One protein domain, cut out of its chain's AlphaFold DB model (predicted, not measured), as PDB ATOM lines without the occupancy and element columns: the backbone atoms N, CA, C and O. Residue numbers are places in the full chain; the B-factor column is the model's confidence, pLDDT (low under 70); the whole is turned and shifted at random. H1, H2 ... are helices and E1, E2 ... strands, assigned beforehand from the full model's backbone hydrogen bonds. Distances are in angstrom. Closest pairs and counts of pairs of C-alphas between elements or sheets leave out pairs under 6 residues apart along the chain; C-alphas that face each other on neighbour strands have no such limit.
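Overview. This is residues 13 to 133 of the 159 residues of the protein "YkgJ family cysteine cluster protein" of Thermoplasmatales archaeon (UniProt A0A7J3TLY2). A small three-stranded sheet, E1 to E3, lies near the middle of the longest axis, with H5 grazing it; H5 touches H1 and H6 about perpendicularly, and H6 makes one end of the model, while the other end is a loop-rich half made of H2, H3 and the long wandering stretch of residues 43 to 70, with short H4 between this half and the sheet. The printed part has 121 residues, with six named helices and three named strands in the order H1 H2 H3 H4 E1 E2 H5 E3 H6. The sheet's order is E1 E2 E3, antiparallel throughout. The class is mostly helix, though only 56 of the 121 residues are in named elements. The whole is compact, with a radius of gyration of the C-alphas of 15.2 A and spans of 44 by 30 by 29 A.

Arrangement. H1, residues 13 to 19, touches H5, residues 94 to 103, about perpendicular at 86 degrees; their closest C-alphas, those of Ile 19 and Ile 99, are 7.3 A apart. H1 only just touches H4, residues 71 to 74, with 3 pairs of C-alphas within 8 A, the closest Glu 13 and Arg 74 at 5.9 A. H2, residues 27 to 30, touches no helix. H3, residues 36 to 42, is close to H4 but not clearly touching; the closest C-alphas, of Asp 38 and Val 72, are 7.7 A apart. E1, residues 78 to 81, and E2, residues 84 to 87, form a hairpin, antiparallel at 155 degrees, with N 79 and O 86 within hydrogen-bond range at 2.8 A. E3, residues 114 to 116, is E2's other antiparallel neighbour, at 124 degrees, with N 87 and O 114 at 2.8 A. H5 is on the sheet but only grazes it, with residues 96 to 103. H6, residues 118 to 130, touches H5 with residues 120 to 124 alone, about perpendicular at 89 degrees; the closest C-alphas are those of Leu 103 and Lys 120, 6.9 A apart. Every O i to N i+4 pair is within hydrogen-bond range in H1, H3, H5 and H6; H2 and H4 are too short for such a pair.

Along the chain. H1 begins at C-alpha 13, (215.258, 132.870, 113.572), and is 10.1 A long. E2 is 10.3 A long and H5 14.2 A. H6, 18.7 A long, ends at C-alpha 130, (227.027, 146.427, 117.202).

Size, cuts and confidence. The C-alphas of Glu 51 and Asn 133 are the two farthest apart, at 50.1 A. The printed part has no cut. The link from H3 to H4, 28 residues, is long; in it residues 58 to 59 pair antiparallel with 62 to 63. Mean pLDDT of the printed part is 83.7; residues 36, 39, 42 to 53 and 129 to 133 are under 70.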
ATOM      1  N   GLU A  13     214.872 133.806 112.513       93.38
ATOM      2  CA  GLU A  13     215.258 132.870 113.572       93.38
ATOM      3  C   GLU A  13     216.251 133.517 114.545       93.38
ATOM      4  O   GLU A  13     215.978 133.570 115.742       93.38
ATOM      5  N   GLU A  14     217.329 134.123 114.040       92.19
ATOM      6  CA  GLU A  14     218.323 134.806 114.873       92.19
ATOM      7  C   GLU A  14     217.733 135.959 115.686       92.19
ATOM      8  O   GLU A  14     218.093 136.166 116.841       92.19
ATOM      9  N   ILE A  15     216.850 136.747 115.078       92.25
ATOM     10  CA  ILE A  15     216.173 137.860 115.745       92.25
ATOM     11  C   ILE A  15     215.308 137.338 116.889       92.25
ATOM     12  O   ILE A  15     215.331 137.887 117.991       92.25
ATOM     13  N   THR A  16     214.548 136.280 116.614       92.12
ATOM     14  CA  THR A  16     213.652 135.656 117.586       92.12
ATOM     15  C   THR A  16     214.437 135.101 118.772       92.12
ATOM     16  O   THR A  16     214.063 135.344 119.918       92.12
ATOM     17  N   GLU A  17     215.550 134.423 118.498       90.88
ATOM     18  CA  GLU A  17     216.450 133.874 119.511       90.88
ATOM     19  C   GLU A  17     217.141 134.969 120.333       90.88
ATOM     20  O   GLU A  17     217.240 134.853 121.548       90.88
ATOM     21  N   LYS A  18     217.578 136.067 119.702       90.00
ATOM     22  CA  LYS A  18     218.261 137.171 120.401       90.00
ATOM     23  C   LYS A  18     217.331 137.978 121.304       90.00
ATOM     24  O   LYS A  18     217.785 138.484 122.326       90.00
ATOM     25  N   ILE A  19     216.069 138.160 120.913       90.31
ATOM     26  CA  ILE A  19     215.094 138.913 121.716       90.31
ATOM     27  C   ILE A  19     214.573 138.073 122.888       90.31
ATOM     28  O   ILE A  19     214.308 138.630 123.948       90.31
ATOM     29  N   ASP A  20     214.401 136.761 122.693       88.94
ATOM     30  CA  ASP A  20     214.015 135.779 123.722       88.94
ATOM     31  C   ASP A  20     212.852 136.207 124.648       88.94
ATOM     32  O   ASP A  20     212.802 135.929 125.843       88.94
ATOM     33  N   ALA A  21     211.856 136.898 124.092       92.62
ATOM     34  CA  ALA A  21     210.682 137.360 124.841       92.62
ATOM     35  C   ALA A  21     209.508 136.355 124.806       92.62
ATOM     36  O   ALA A  21     208.371 136.691 125.160       92.62
ATOM     37  N   CYS A  22     209.739 135.123 124.334       92.25
ATOM     38  CA  CYS A  22     208.699 134.105 124.210       92.25
ATOM     39  C   CYS A  22     208.355 133.485 125.572       92.25
ATOM     40  O   CYS A  22     209.095 132.671 126.110       92.25
ATOM     41  N   GLU A  23     207.152 133.753 126.076       92.69
ATOM     42  CA  GLU A  23     206.672 133.194 127.354       92.69
ATOM     43  C   GLU A  23     206.181 131.741 127.249       92.69
ATOM     44  O   GLU A  23     205.596 131.210 128.188       92.69
ATOM     45  N   ARG A  24     206.361 131.095 126.089       91.62
ATOM     46  CA  ARG A  24     205.908 129.718 125.820       91.62
ATOM     47  C   ARG A  24     204.416 129.498 126.134       91.62
ATOM     48  O   ARG A  24     204.003 128.404 126.494       91.62
ATOM     49  N   CYS A  25     203.593 130.528 125.930       90.56
ATOM     50  CA  CYS A  25     202.170 130.548 126.297       90.56
ATOM     51  C   CYS A  25     201.255 129.650 125.439       90.56
ATOM     52  O   CYS A  25     200.052 129.586 125.682       90.56
ATOM     53  N   GLY A  26     201.781 129.019 124.383       88.25
ATOM     54  CA  GLY A  26     201.034 128.069 123.553       88.25
ATOM     55  C   GLY A  26     199.986 128.673 122.611       88.25
ATOM     56  O   GLY A  26     199.366 127.936 121.849       88.25
ATOM     57  N   LYS A  27     199.785 129.999 122.593       88.12
ATOM     58  CA  LYS A  27     198.798 130.649 121.703       88.12
ATOM     59  C   LYS A  27     199.066 130.363 120.221       88.12
ATOM     60  O   LYS A  27     198.132 130.066 119.487       88.12
ATOM     61  N   CYS A  28     200.332 130.372 119.801       87.88
ATOM     62  CA  CYS A  28     200.719 129.995 118.441       87.88
ATOM     63  C   CYS A  28     200.499 128.504 118.146       87.88
ATOM     64  O   CYS A  28     200.347 128.144 116.993       87.88
ATOM     65  N   CYS A  29     200.427 127.628 119.151       87.06
ATOM     66  CA  CYS A  29     200.118 126.211 118.950       87.06
ATOM     67  C   CYS A  29     198.612 125.955 118.781       87.06
ATOM     68  O   CYS A  29     198.233 124.960 118.169       87.06
ATOM     69  N   LYS A  30     197.754 126.853 119.284       83.00
ATOM     70  CA  LYS A  30     196.296 126.788 119.084       83.00
ATOM     71  C   LYS A  30     195.879 127.129 117.651       83.00
ATOM     72  O   LYS A  30     194.838 126.671 117.206       83.00
ATOM     73  N   SER A  31     196.682 127.922 116.944       74.88
ATOM     74  CA  SER A  31     196.488 128.260 115.529       74.88
ATOM     75  C   SER A  31     197.856 128.345 114.842       74.88
ATOM     76  O   SER A  31     198.400 129.440 114.665       74.88
ATOM     77  N   PRO A  32     198.499 127.195 114.564       72.81
ATOM     78  CA  PRO A  32     199.892 127.190 114.155       72.81
ATOM     79  C   PRO A  32     200.027 127.505 112.661       72.81
ATOM     80  O   PRO A  32     199.339 126.911 111.827       72.81
ATOM     81  N   PRO A  33     200.951 128.404 112.290       70.62
ATOM     82  CA  PRO A  33     201.245 128.667 110.893       70.62
ATOM     83  C   PRO A  33     202.201 127.588 110.371       70.62
ATOM     84  O   PRO A  33     203.416 127.758 110.411       70.62
ATOM     85  N   LEU A  34     201.672 126.444 109.932       71.50
ATOM     86  CA  LEU A  34     202.479 125.372 109.339       71.50
ATOM     87  C   LEU A  34     202.521 125.498 107.813       71.50
ATOM     88  O   LEU A  34     201.479 125.567 107.163       71.50
ATOM     89  N   LEU A  35     203.726 125.492 107.237       70.50
ATOM     90  CA  LEU A  35     203.900 125.390 105.787       70.50
ATOM     91  C   LEU A  35     203.607 123.958 105.301       70.50
ATOM     92  O   LEU A  35     203.846 123.005 106.049       70.50
ATOM     93  N   PRO A  36     203.165 123.771 104.042       68.88
ATOM     94  CA  PRO A  36     202.928 122.444 103.467       68.88
ATOM     95  C   PRO A  36     204.151 121.515 103.526       68.88
ATOM     96  O   PRO A  36     204.018 120.310 103.740       68.88
ATOM     97  N   GLU A  37     205.363 122.051 103.372       70.25
ATOM     98  CA  GLU A  37     206.603 121.275 103.449       70.25
ATOM     99  C   GLU A  37     206.879 120.779 104.870       70.25
ATOM    100  O   GLU A  37     207.266 119.621 105.059       70.25
ATOM    101  N   ASP A  38     206.652 121.632 105.870       74.00
ATOM    102  CA  ASP A  38     206.756 121.247 107.275       74.00
ATOM    103  C   ASP A  38     205.644 120.261 107.640       74.00
ATOM    104  O   ASP A  38     205.922 119.278 108.315       74.00
ATOM    105  N   MET A  39     204.434 120.422 107.099       69.06
ATOM    106  CA  MET A  39     203.352 119.442 107.224       69.06
ATOM    107  C   MET A  39     203.746 118.084 106.634       69.06
ATOM    108  O   MET A  39     203.506 117.060 107.260       69.06
ATOM    109  N   LYS A  40     204.421 118.036 105.481       70.06
ATOM    110  CA  LYS A  40     204.910 116.776 104.896       70.06
ATOM    111  C   LYS A  40     205.996 116.116 105.751       70.06
ATOM    112  O   LYS A  40     206.018 114.893 105.875       70.06
ATOM    113  N   ARG A  41     206.906 116.904 106.337       72.06
ATOM    114  CA  ARG A  41     207.946 116.399 107.256       72.06
ATOM    115  C   ARG A  41     207.344 115.898 108.565       72.06
ATOM    116  O   ARG A  41     207.741 114.843 109.054       72.06
ATOM    117  N   LEU A  42     206.396 116.657 109.107       69.31
ATOM    118  CA  LEU A  42     205.713 116.367 110.358       69.31
ATOM    119  C   LEU A  42     204.610 115.332 110.194       69.31
ATOM    120  O   LEU A  42     204.263 114.730 111.189       69.31
ATOM    121  N   GLY A  43     204.094 115.059 108.995       63.69
ATOM    122  CA  GLY A  43     202.971 114.140 108.758       63.69
ATOM    123  C   GLY A  43     203.222 112.690 109.184       63.69
ATOM    124  O   GLY A  43     202.280 111.922 109.309       63.69
ATOM    125  N   LYS A  44     204.477 112.314 109.470       63.03
ATOM    126  CA  LYS A  44     204.811 111.050 110.158       63.03
ATOM    127  C   LYS A  44     204.483 111.055 111.661       63.03
ATOM    128  O   LYS A  44     204.440 109.997 112.270       63.03
ATOM    129  N   TYR A  45     204.318 112.241 112.232       60.25
ATOM    130  CA  TYR A  45     204.141 112.552 113.653       60.25
ATOM    131  C   TYR A  45     202.873 113.380 113.930       60.25
ATOM    132  O   TYR A  45     202.516 113.593 115.082       60.25
ATOM    133  N   ALA A  46     202.230 113.903 112.886       60.91
ATOM    134  CA  ALA A  46     201.092 114.801 112.947       60.91
ATOM    135  C   ALA A  46     199.892 114.102 112.314       60.91
ATOM    136  O   ALA A  46     199.782 114.039 111.088       60.91
ATOM    137  N   GLU A  47     198.974 113.615 113.143       58.25
ATOM    138  CA  GLU A  47     197.599 113.331 112.728       58.25
ATOM    139  C   GLU A  47     196.925 114.686 112.445       58.25
ATOM    140  O   GLU A  47     196.264 115.260 113.294       58.25
ATOM    141  N   MET A  48     197.283 115.257 111.288       58.91
ATOM    142  CA  MET A  48     196.994 116.573 110.693       58.91
ATOM    143  C   MET A  48     196.767 117.764 111.636       58.91
ATOM    144  O   MET A  48     197.578 118.681 111.620       58.91
ATOM    145  N   PHE A  49     195.721 117.780 112.440       66.06
ATOM    146  CA  PHE A  49     195.465 118.685 113.557       66.06
ATOM    147  C   PHE A  49     194.554 117.904 114.504       66.06
ATOM    148  O   PHE A  49     193.828 117.021 114.040       66.06
ATOM    149  N   ASN A  50     194.541 118.211 115.804       67.19
ATOM    150  CA  ASN A  50     193.526 117.576 116.647       67.19
ATOM    151  C   ASN A  50     192.114 117.973 116.171       67.19
ATOM    152  O   ASN A  50     191.948 118.899 115.376       67.19
ATOM    153  N   GLU A  51     191.087 117.295 116.675       60.06
ATOM    154  CA  GLU A  51     189.671 117.543 116.351       60.06
ATOM    155  C   GLU A  51     189.225 119.017 116.486       60.06
ATOM    156  O   GLU A  51     188.238 119.425 115.880       60.06
ATOM    157  N   ASN A  52     190.002 119.846 117.194       65.12
ATOM    158  CA  ASN A  52     189.768 121.277 117.388       65.12
ATOM    159  C   ASN A  52     190.622 122.187 116.479       65.12
ATOM    160  O   ASN A  52     190.647 123.401 116.681       65.12
ATOM    161  N   GLY A  53     191.357 121.632 115.511       67.06
ATOM    162  CA  GLY A  53     192.241 122.390 114.620       67.06
ATOM    163  C   GLY A  53     193.541 122.880 115.274       67.06
ATOM    164  O   GLY A  53     194.227 123.730 114.706       67.06
ATOM    165  N   ALA A  54     193.898 122.368 116.458       76.12
ATOM    166  CA  ALA A  54     195.122 122.744 117.163       76.12
ATOM    167  C   ALA A  54     196.300 121.819 116.819       76.12
ATOM    168  O   ALA A  54     196.134 120.706 116.315       76.12
ATOM    169  N   CYS A  55     197.514 122.302 117.092       84.38
ATOM    170  CA  CYS A  55     198.753 121.570 116.849       84.38
ATOM    171  C   CYS A  55     198.753 120.209 117.578       84.38
ATOM    172  O   CYS A  55     198.498 120.187 118.782       84.38
ATOM    173  N   PRO A  56     199.109 119.095 116.910       82.31
ATOM    174  CA  PRO A  56     199.142 117.770 117.537       82.31
ATOM    175  C   PRO A  56     200.191 117.652 118.651       82.31
ATOM    176  O   PRO A  56     200.053 116.824 119.540       82.31
ATOM    177  N   PHE A  57     201.213 118.512 118.650       85.00
ATOM    178  CA  PHE A  57     202.241 118.557 119.696       85.00
ATOM    179  C   PHE A  57     201.872 119.475 120.870       85.00
ATOM    180  O   PHE A  57     202.725 119.752 121.716       85.00
ATOM    181  N   PHE A  58     200.658 120.041 120.879       87.75
ATOM    182  CA  PHE A  58     200.172 120.896 121.959       87.75
ATOM    183  C   PHE A  58     199.458 120.059 123.018       87.75
ATOM    184  O   PHE A  58     198.252 119.829 122.935       87.75
ATOM    185  N   VAL A  59     200.214 119.628 124.022       85.81
ATOM    186  CA  VAL A  59     199.749 118.757 125.105       85.81
ATOM    187  C   VAL A  59     199.843 119.524 126.421       85.81
ATOM    188  O   VAL A  59     200.830 120.212 126.681       85.81
ATOM    189  N   GLU A  60     198.770 119.488 127.216       86.19
ATOM    190  CA  GLU A  60     198.695 120.130 128.543       86.19
ATOM    191  C   GLU A  60     199.153 121.606 128.574       86.19
ATOM    192  O   GLU A  60     199.783 122.087 129.516       86.19
ATOM    193  N   GLY A  61     198.843 122.365 127.518       85.44
ATOM    194  CA  GLY A  61     199.182 123.788 127.449       85.44
ATOM    195  C   GLY A  61     200.612 124.094 126.989       85.44
ATOM    196  O   GLY A  61     201.000 125.264 126.990       85.44
ATOM    197  N   LYS A  62     201.394 123.092 126.570       87.94
ATOM    198  CA  LYS A  62     202.791 123.245 126.141       87.94
ATOM    199  C   LYS A  62     203.062 122.525 124.821       87.94
ATOM    200  O   LYS A  62     202.308 121.662 124.396       87.94
ATOM    201  N   CYS A  63     204.142 122.918 124.148       88.56
ATOM    202  CA  CYS A  63     204.629 122.225 122.959       88.56
ATOM    203  C   CYS A  63     205.621 121.135 123.379       88.56
ATOM    204  O   CYS A  63     206.685 121.465 123.901       88.56
ATOM    205  N   GLU A  64     205.306 119.865 123.130       88.69
ATOM    206  CA  GLU A  64     206.181 118.739 123.506       88.69
ATOM    207  C   GLU A  64     207.495 118.713 122.716       88.69
ATOM    208  O   GLU A  64     208.519 118.250 123.207       88.69
ATOM    209  N   ILE A  65     207.489 119.276 121.506       88.00
ATOM    210  CA  ILE A  65     208.654 119.320 120.614       88.00
ATOM    211  C   ILE A  65     209.331 120.697 120.591       88.00
ATOM    212  O   ILE A  65     209.960 121.046 119.593       88.00
ATOM    213  N   TYR A  66     209.184 121.509 121.649       88.62
ATOM    214  CA  TYR A  66     209.612 122.918 121.657       88.62
ATOM    215  C   TYR A  66     211.067 123.119 121.187       88.62
ATOM    216  O   TYR A  66     211.350 124.035 120.411       88.62
ATOM    217  N   GLU A  67     211.969 122.232 121.602       89.12
ATOM    218  CA  GLU A  67     213.403 122.307 121.288       89.12
ATOM    219  C   GLU A  67     213.732 121.917 119.834       89.12
ATOM    220  O   GLU A  67     214.732 122.356 119.277       89.12
ATOM    221  N   ILE A  68     212.870 121.136 119.176       87.12
ATOM    222  CA  ILE A  68     213.058 120.667 117.790       87.12
ATOM    223  C   ILE A  68     211.979 121.205 116.838       87.12
ATOM    224  O   ILE A  68     211.740 120.638 115.768       87.12
ATOM    225  N   ARG A  69     211.318 122.304 117.228       88.44
ATOM    226  CA  ARG A  69     210.236 122.950 116.467       88.44
ATOM    227  C   ARG A  69     210.611 123.136 114.995       88.44
ATOM    228  O   ARG A  69     211.760 123.476 114.716       88.44
ATOM    229  N   PRO A  70     209.668 122.983 114.049       86.69
ATOM    230  CA  PRO A  70     209.921 123.246 112.630       86.69
ATOM    231  C   PRO A  70     210.281 124.719 112.394       86.69
ATOM    232  O   PRO A  70     209.981 125.579 113.227       86.69
ATOM    233  N   ILE A  71     210.889 125.027 111.242       88.25
ATOM    234  CA  ILE A  71     211.408 126.374 110.950       88.25
ATOM    235  C   ILE A  71     210.320 127.445 111.064       88.25
ATOM    236  O   ILE A  71     210.541 128.469 111.700       88.25
ATOM    237  N   VAL A  72     209.112 127.169 110.570       87.75
ATOM    238  CA  VAL A  72     207.947 128.067 110.672       87.75
ATOM    239  C   VAL A  72     207.567 128.422 112.109       87.75
ATOM    240  O   VAL A  72     207.132 129.535 112.381       87.75
ATOM    241  N   CYS A  73     207.774 127.500 113.053       90.38
ATOM    242  CA  CYS A  73     207.516 127.737 114.470       90.38
ATOM    243  C   CYS A  73     208.688 128.428 115.178       90.38
ATOM    244  O   CYS A  73     208.466 129.046 116.218       90.38
ATOM    245  N   ARG A  74     209.916 128.306 114.659       91.44
ATOM    246  CA  ARG A  74     211.107 128.978 115.212       91.44
ATOM    247  C   ARG A  74     211.204 130.433 114.777       91.44
ATOM    248  O   ARG A  74     211.619 131.262 115.572       91.44
ATOM    249  N   ILE A  75     210.750 130.748 113.563       93.06
ATOM    250  CA  ILE A  75     210.671 132.131 113.078       93.06
ATOM    251  C   ILE A  75     209.435 132.878 113.592       93.06
ATOM    252  O   ILE A  75     209.342 134.084 113.392       93.06
ATOM    253  N   TYR A  76     208.463 132.198 114.211       93.44
ATOM    254  CA  TYR A  76     207.284 132.861 114.773       93.44
ATOM    255  C   TYR A  76     207.729 133.924 115.790       93.44
ATOM    256  O   TYR A  76     208.489 133.583 116.699       93.44
ATOM    257  N   PRO A  77     207.249 135.180 115.696       94.88
ATOM    258  CA  PRO A  77     206.005 135.644 115.064       94.88
ATOM    259  C   PRO A  77     206.135 136.203 113.641       94.88
ATOM    260  O   PRO A  77     205.231 136.890 113.162       94.88
ATOM    261  N   PHE A  78     207.226 135.910 112.938       95.06
ATOM    262  CA  PHE A  78     207.319 136.188 111.513       95.06
ATOM    263  C   PHE A  78     206.556 135.150 110.679       95.06
ATOM    264  O   PHE A  78     206.550 133.957 110.979       95.06
ATOM    265  N   MET A  79     205.945 135.606 109.588       91.81
ATOM    266  CA  MET A  79     205.261 134.780 108.598       91.81
ATOM    267  C   MET A  79     205.723 135.181 107.197       91.81
ATOM    268  O   MET A  79     205.497 136.306 106.749       91.81
ATOM    269  N   LEU A  80     206.396 134.261 106.503       90.38
ATOM    270  CA  LEU A  80     206.871 134.470 105.139       90.38
ATOM    271  C   LEU A  80     205.851 133.910 104.144       90.38
ATOM    272  O   LEU A  80     205.699 132.697 104.016       90.38
ATOM    273  N   LEU A  81     205.156 134.804 103.445       87.44
ATOM    274  CA  LEU A  81     204.135 134.487 102.447       87.44
ATOM    275  C   LEU A  81     204.610 134.902 101.045       87.44
ATOM    276  O   LEU A  81     205.532 135.714 100.925       87.44
ATOM    277  N   PRO A  82     203.958 134.437  99.960       86.75
ATOM    278  CA  PRO A  82     204.276 134.889  98.602       86.75
ATOM    279  C   PRO A  82     204.229 136.416  98.430       86.75
ATOM    280  O   PRO A  82     204.958 136.979  97.619       86.75
ATOM    281  N   GLN A  83     203.393 137.102  99.216       88.00
ATOM    282  CA  GLN A  83     203.230 138.557  99.189       88.00
ATOM    283  C   GLN A  83     204.324 139.310  99.974       88.00
ATOM    284  O   GLN A  83     204.408 140.543  99.886       88.00
ATOM    285  N   GLY A  84     205.159 138.602 100.737       91.81
ATOM    286  CA  GLY A  84     206.269 139.154 101.510       91.81
ATOM    287  C   GLY A  84     206.356 138.606 102.933       91.81
ATOM    288  O   GLY A  84     205.700 137.631 103.293       91.81
ATOM    289  N   LEU A  85     207.190 139.257 103.742       94.94
ATOM    290  CA  LEU A  85     207.360 138.942 105.153       94.94
ATOM    291  C   LEU A  85     206.413 139.785 106.008       94.94
ATOM    292  O   LEU A  85     206.314 140.998 105.822       94.94
ATOM    293  N   PHE A  86     205.764 139.147 106.972       94.88
ATOM    294  CA  PHE A  86     204.852 139.784 107.910       94.88
ATOM    295  C   PHE A  86     205.268 139.477 109.343       94.88
ATOM    296  O   PHE A  86     205.748 138.387 109.629       94.88
ATOM    297  N   LEU A  87     205.060 140.437 110.232       95.12
ATOM    298  CA  LEU A  87     205.068 140.241 111.675       95.12
ATOM    299  C   LEU A  87     203.608 140.218 112.129       95.12
ATOM    300  O   LEU A  87     202.849 141.123 111.771       95.12
ATOM    301  N   ILE A  88     203.208 139.172 112.847       93.38
ATOM    302  CA  ILE A  88     201.805 138.909 113.195       93.38
ATOM    303  C   ILE A  88     201.598 138.773 114.706       93.38
ATOM    304  O   ILE A  88     202.548 138.557 115.456       93.38
ATOM    305  N   ASN A  89     200.335 138.832 115.137       92.94
ATOM    306  CA  ASN A  89     199.896 138.683 116.528       92.94
ATOM    307  C   ASN A  89     200.645 139.615 117.494       92.94
ATOM    308  O   ASN A  89     201.008 139.220 118.605       92.94
ATOM    309  N   ILE A  90     200.947 140.835 117.056       94.44
ATOM    310  CA  ILE A  90     201.729 141.814 117.826       94.44
ATOM    311  C   ILE A  90     201.016 142.167 119.133       94.44
ATOM    312  O   ILE A  90     201.655 142.357 120.169       94.44
ATOM    313  N   GLN A  91     199.682 142.200 119.116       92.75
ATOM    314  CA  GLN A  91     198.904 142.558 120.294       92.75
ATOM    315  C   GLN A  91     198.814 141.393 121.293       92.75
ATOM    316  O   GLN A  91     198.842 141.622 122.506       92.75
ATOM    317  N   GLU A  92     198.778 140.138 120.827       91.12
ATOM    318  CA  GLU A  92     198.569 138.959 121.680       91.12
ATOM    319  C   GLU A  92     199.849 138.181 122.033       91.12
ATOM    320  O   GLU A  92     199.821 137.364 122.970       91.12
ATOM    321  N   CYS A  93     200.951 138.409 121.311       93.19
ATOM    322  CA  CYS A  93     202.249 137.771 121.514       93.19
ATOM    323  C   CYS A  93     203.286 138.773 122.037       93.19
ATOM    324  O   CYS A  93     203.697 139.677 121.316       93.19
ATOM    325  N   LYS A  94     203.787 138.561 123.263       95.12
ATOM    326  CA  LYS A  94     204.843 139.401 123.854       95.12
ATOM    327  C   LYS A  94     206.090 139.478 122.973       95.12
ATOM    328  O   LYS A  94     206.577 140.568 122.719       95.12
ATOM    329  N   LEU A  95     206.547 138.346 122.435       95.19
ATOM    330  CA  LEU A  95     207.663 138.319 121.488       95.19
ATOM    331  C   LEU A  95     207.378 139.165 120.236       95.19
ATOM    332  O   LEU A  95     208.241 139.924 119.811       95.19
ATOM    333  N   GLY A  96     206.165 139.081 119.681       94.94
ATOM    334  CA  GLY A  96     205.763 139.891 118.526       94.94
ATOM    335  C   GLY A  96     205.758 141.378 118.838       94.94
ATOM    336  O   GLY A  96     206.248 142.174 118.041       94.94
ATOM    337  N   ARG A  97     205.287 141.733 120.032       94.62
ATOM    338  CA  ARG A  97     205.287 143.104 120.536       94.62
ATOM    339  C   ARG A  97     206.691 143.674 120.700       94.62
ATOM    340  O   ARG A  97     206.955 144.777 120.234       94.62
ATOM    341  N   GLU A  98     207.597 142.923 121.320       94.31
ATOM    342  CA  GLU A  98     208.981 143.370 121.515       94.31
ATOM    343  C   GLU A  98     209.720 143.504 120.178       94.31
ATOM    344  O   GLU A  98     210.362 144.523 119.927       94.31
ATOM    345  N   ILE A  99     209.546 142.545 119.259       94.50
ATOM    346  CA  ILE A  99     210.075 142.658 117.891       94.50
ATOM    347  C   ILE A  99     209.523 143.912 117.194       94.50
ATOM    348  O   ILE A  99     210.282 144.641 116.556       94.50
ATOM    349  N   TYR A 100     208.217 144.177 117.310       94.44
ATOM    350  CA  TYR A 100     207.582 145.336 116.684       94.44
ATOM    351  C   TYR A 100     208.180 146.654 117.184       94.44
ATOM    352  O   TYR A 100     208.587 147.479 116.369       94.44
ATOM    353  N   ARG A 101     208.317 146.817 118.504       92.19
ATOM    354  CA  ARG A 101     208.893 148.022 119.128       92.19
ATOM    355  C   ARG A 101     210.315 148.305 118.661       92.19
ATOM    356  O   ARG A 101     210.683 149.461 118.482       92.19
ATOM    357  N   ILE A 102     211.103 147.257 118.429       90.62
ATOM    358  CA  ILE A 102     212.478 147.396 117.936       90.62
ATOM    359  C   ILE A 102     212.499 147.743 116.436       90.62
ATOM    360  O   ILE A 102     213.304 148.571 116.006       90.62
ATOM    361  N   LEU A 103     211.627 147.131 115.625       90.81
ATOM    362  CA  LEU A 103     211.574 147.355 114.172       90.81
ATOM    363  C   LEU A 103     210.905 148.682 113.766       90.81
ATOM    364  O   LEU A 103     211.179 149.208 112.674       90.81
ATOM    365  N   PHE A 104     210.016 149.201 114.611       91.56
ATOM    366  CA  PHE A 104     209.178 150.373 114.360       91.56
ATOM    367  C   PHE A 104     209.118 151.299 115.592       91.56
ATOM    368  O   PHE A 104     208.034 151.553 116.111       91.56
ATOM    369  N   PRO A 105     210.262 151.827 116.072       88.12
ATOM    370  CA  PRO A 105     210.311 152.631 117.300       88.12
ATOM    371  C   PRO A 105     209.525 153.948 117.205       88.12
ATOM    372  O   PRO A 105     209.071 154.469 118.219       88.12
ATOM    373  N   ASP A 106     209.351 154.476 115.991       89.12
ATOM    374  CA  ASP A 106     208.639 155.732 115.737       89.12
ATOM    375  C   ASP A 106     207.115 155.547 115.601       89.12
ATOM    376  O   ASP A 106     206.365 156.528 115.558       89.12
ATOM    377  N   GLU A 107     206.626 154.304 115.512       87.38
ATOM    378  CA  GLU A 107     205.194 154.026 115.400       87.38
ATOM    379  C   GLU A 107     204.536 154.003 116.784       87.38
ATOM    380  O   GLU A 107     204.926 153.261 117.682       87.38
ATOM    381  N   ARG A 108     203.500 154.833 116.956       76.69
ATOM    382  CA  ARG A 108     202.777 154.973 118.234       76.69
ATOM    383  C   ARG A 108     201.592 154.023 118.395       76.69
ATOM    384  O   ARG A 108     201.076 153.894 119.500       76.69
ATOM    385  N   GLU A 109     201.152 153.383 117.318       80.25
ATOM    386  CA  GLU A 109     199.980 152.510 117.315       80.25
ATOM    387  C   GLU A 109     200.374 151.089 116.908       80.25
ATOM    388  O   GLU A 109     200.697 150.830 115.750       80.25
ATOM    389  N   GLU A 110     200.322 150.158 117.865       78.06
ATOM    390  CA  GLU A 110     200.634 148.748 117.624       78.06
ATOM    391  C   GLU A 110     199.534 148.102 116.760       78.06
ATOM    392  O   GLU A 110     198.446 147.758 117.237       78.06
ATOM    393  N   ARG A 111     199.813 147.897 115.469       88.88
ATOM    394  CA  ARG A 111     198.962 147.083 114.583       88.88
ATOM    395  C   ARG A 111     199.122 145.613 114.922       88.88
ATOM    396  O   ARG A 111     200.217 145.189 115.257       88.88
ATOM    397  N   ASN A 112     198.076 144.804 114.742       92.50
ATOM    398  CA  ASN A 112     198.215 143.371 115.007       92.50
ATOM    399  C   ASN A 112     199.064 142.627 113.957       92.50
ATOM    400  O   ASN A 112     199.698 141.616 114.255       92.50
ATOM    401  N   ILE A 113     199.069 143.133 112.719       93.88
ATOM    402  CA  ILE A 113     199.841 142.599 111.595       93.88
ATOM    403  C   ILE A 113     200.517 143.759 110.864       93.88
ATOM    404  O   ILE A 113     199.892 144.787 110.595       93.88
ATOM    405  N   VAL A 114     201.780 143.575 110.486       95.31
ATOM    406  CA  VAL A 114     202.562 144.546 109.709       95.31
ATOM    407  C   VAL A 114     203.462 143.832 108.709       95.31
ATOM    408  O   VAL A 114     204.031 142.779 108.993       95.31
ATOM    409  N   LYS A 115     203.601 144.409 107.513       95.75
ATOM    410  CA  LYS A 115     204.552 143.937 106.505       95.75
ATOM    411  C   LYS A 115     205.950 144.444 106.850       95.75
ATOM    412  O   LYS A 115     206.150 145.643 107.024       95.75
ATOM    413  N   VAL A 116     206.921 143.542 106.899       95.31
ATOM    414  CA  VAL A 116     208.310 143.858 107.230       95.31
ATOM    415  C   VAL A 116     209.151 143.820 105.958       95.31
ATOM    416  O   VAL A 116     209.177 142.827 105.231       95.31
ATOM    417  N   ALA A 117     209.846 144.920 105.669       93.44
ATOM    418  CA  ALA A 117     210.834 144.950 104.597       93.44
ATOM    419  C   ALA A 117     212.087 144.171 105.022       93.44
ATOM    420  O   ALA A 117     212.549 144.312 106.151       93.44
ATOM    421  N   ILE A 118     212.674 143.390 104.111       90.19
ATOM    422  CA  ILE A 118     213.882 142.598 104.408       90.19
ATOM    423  C   ILE A 118     215.035 143.505 104.865       90.19
ATOM    424  O   ILE A 118     215.751 143.155 105.796       90.19
ATOM    425  N   THR A 119     215.165 144.699 104.281       90.50
ATOM    426  CA  THR A 119     216.185 145.689 104.663       90.50
ATOM    427  C   THR A 119     216.095 146.090 106.136       90.50
ATOM    428  O   THR A 119     217.122 146.198 106.796       90.50
ATOM    429  N   LYS A 120     214.881 146.214 106.694       90.25
ATOM    430  CA  LYS A 120     214.684 146.497 108.127       90.25
ATOM    431  C   LYS A 120     215.211 145.366 109.013       90.25
ATOM    432  O   LYS A 120     215.778 145.641 110.067       90.25
ATOM    433  N   LEU A 121     215.055 144.105 108.593       88.31
ATOM    434  CA  LEU A 121     215.629 142.974 109.332       88.31
ATOM    435  C   LEU A 121     217.158 143.022 109.328       88.31
ATOM    436  O   LEU A 121     217.774 142.830 110.371       88.31
ATOM    437  N   GLU A 122     217.767 143.299 108.173       88.88
ATOM    438  CA  GLU A 122     219.226 143.396 108.037       88.88
ATOM    439  C   GLU A 122     219.802 144.552 108.863       88.88
ATOM    440  O   GLU A 122     220.852 144.420 109.491       88.88
ATOM    441  N   GLU A 123     219.126 145.702 108.882       88.00
ATOM    442  CA  GLU A 123     219.497 146.837 109.730       88.00
ATOM    443  C   GLU A 123     219.431 146.474 111.213       88.00
ATOM    444  O   GLU A 123     220.343 146.804 111.973       88.00
ATOM    445  N   MET A 124     218.378 145.771 111.627       83.25
ATOM    446  CA  MET A 124     218.220 145.338 113.009       83.25
ATOM    447  C   MET A 124     219.280 144.312 113.418       83.25
ATOM    448  O   MET A 124     219.879 144.455 114.481       83.25
ATOM    449  N   GLU A 125     219.559 143.320 112.575       81.69
ATOM    450  CA  GLU A 125     220.626 142.344 112.809       81.69
ATOM    451  C   GLU A 125     221.976 143.051 113.015       81.69
ATOM    452  O   GLU A 125     222.665 142.793 114.005       81.69
ATOM    453  N   LYS A 126     222.317 144.016 112.149       82.38
ATOM    454  CA  LYS A 126     223.533 144.836 112.287       82.38
ATOM    455  C   LYS A 126     223.556 145.621 113.600       82.38
ATOM    456  O   LYS A 126     224.582 145.641 114.277       82.38
ATOM    457  N   ARG A 127     222.434 146.231 114.001       79.56
ATOM    458  CA  ARG A 127     222.315 146.936 115.295       79.56
ATOM    459  C   ARG A 127     222.540 145.985 116.480       79.56
ATOM    460  O   ARG A 127     223.280 146.329 117.397       79.56
ATOM    461  N   MET A 128     221.989 144.770 116.434       72.75
ATOM    462  CA  MET A 128     222.183 143.734 117.464       72.75
ATOM    463  C   MET A 128     223.604 143.137 117.493       72.75
ATOM    464  O   MET A 128     224.018 142.572 118.509       72.75
ATOM    465  N   ILE A 129     224.357 143.220 116.393       63.72
ATOM    466  CA  ILE A 129     225.786 142.876 116.351       63.72
ATOM    467  C   ILE A 129     226.624 144.011 116.958       63.72
ATOM    468  O   ILE A 129     227.535 143.744 117.736       63.72
ATOM    469  N   ASN A 130     226.283 145.272 116.686       55.88
ATOM    470  CA  ASN A 130     227.027 146.427 117.202       55.88
ATOM    471  C   ASN A 130     226.847 146.645 118.716       55.88
ATOM    472  O   ASN A 130     227.790 147.051 119.384       55.88
ATOM    473  N   LEU A 131     225.693 146.285 119.293       51.00
ATOM    474  CA  LEU A 131     225.483 146.261 120.754       51.00
ATOM    475  C   LEU A 131     226.330 145.200 121.485       51.00
ATOM    476  O   LEU A 131     226.410 145.199 122.710       51.00
ATOM    477  N   ARG A 132     226.963 144.294 120.733       45.19
ATOM    478  CA  ARG A 132     227.882 143.264 121.232       45.19
ATOM    479  C   ARG A 132     229.325 143.768 121.355       45.19
ATOM    480  O   ARG A 132     230.167 143.028 121.855       45.19
ATOM    481  N   ASN A 133     229.610 144.995 120.908       43.62
ATOM    482  CA  ASN A 133     230.927 145.607 121.023       43.62
ATOM    483  C   ASN A 133     230.978 146.469 122.302       43.62
ATOM    484  O   ASN A 133     230.225 147.444 122.398       43.62
TER     485      ASN A 133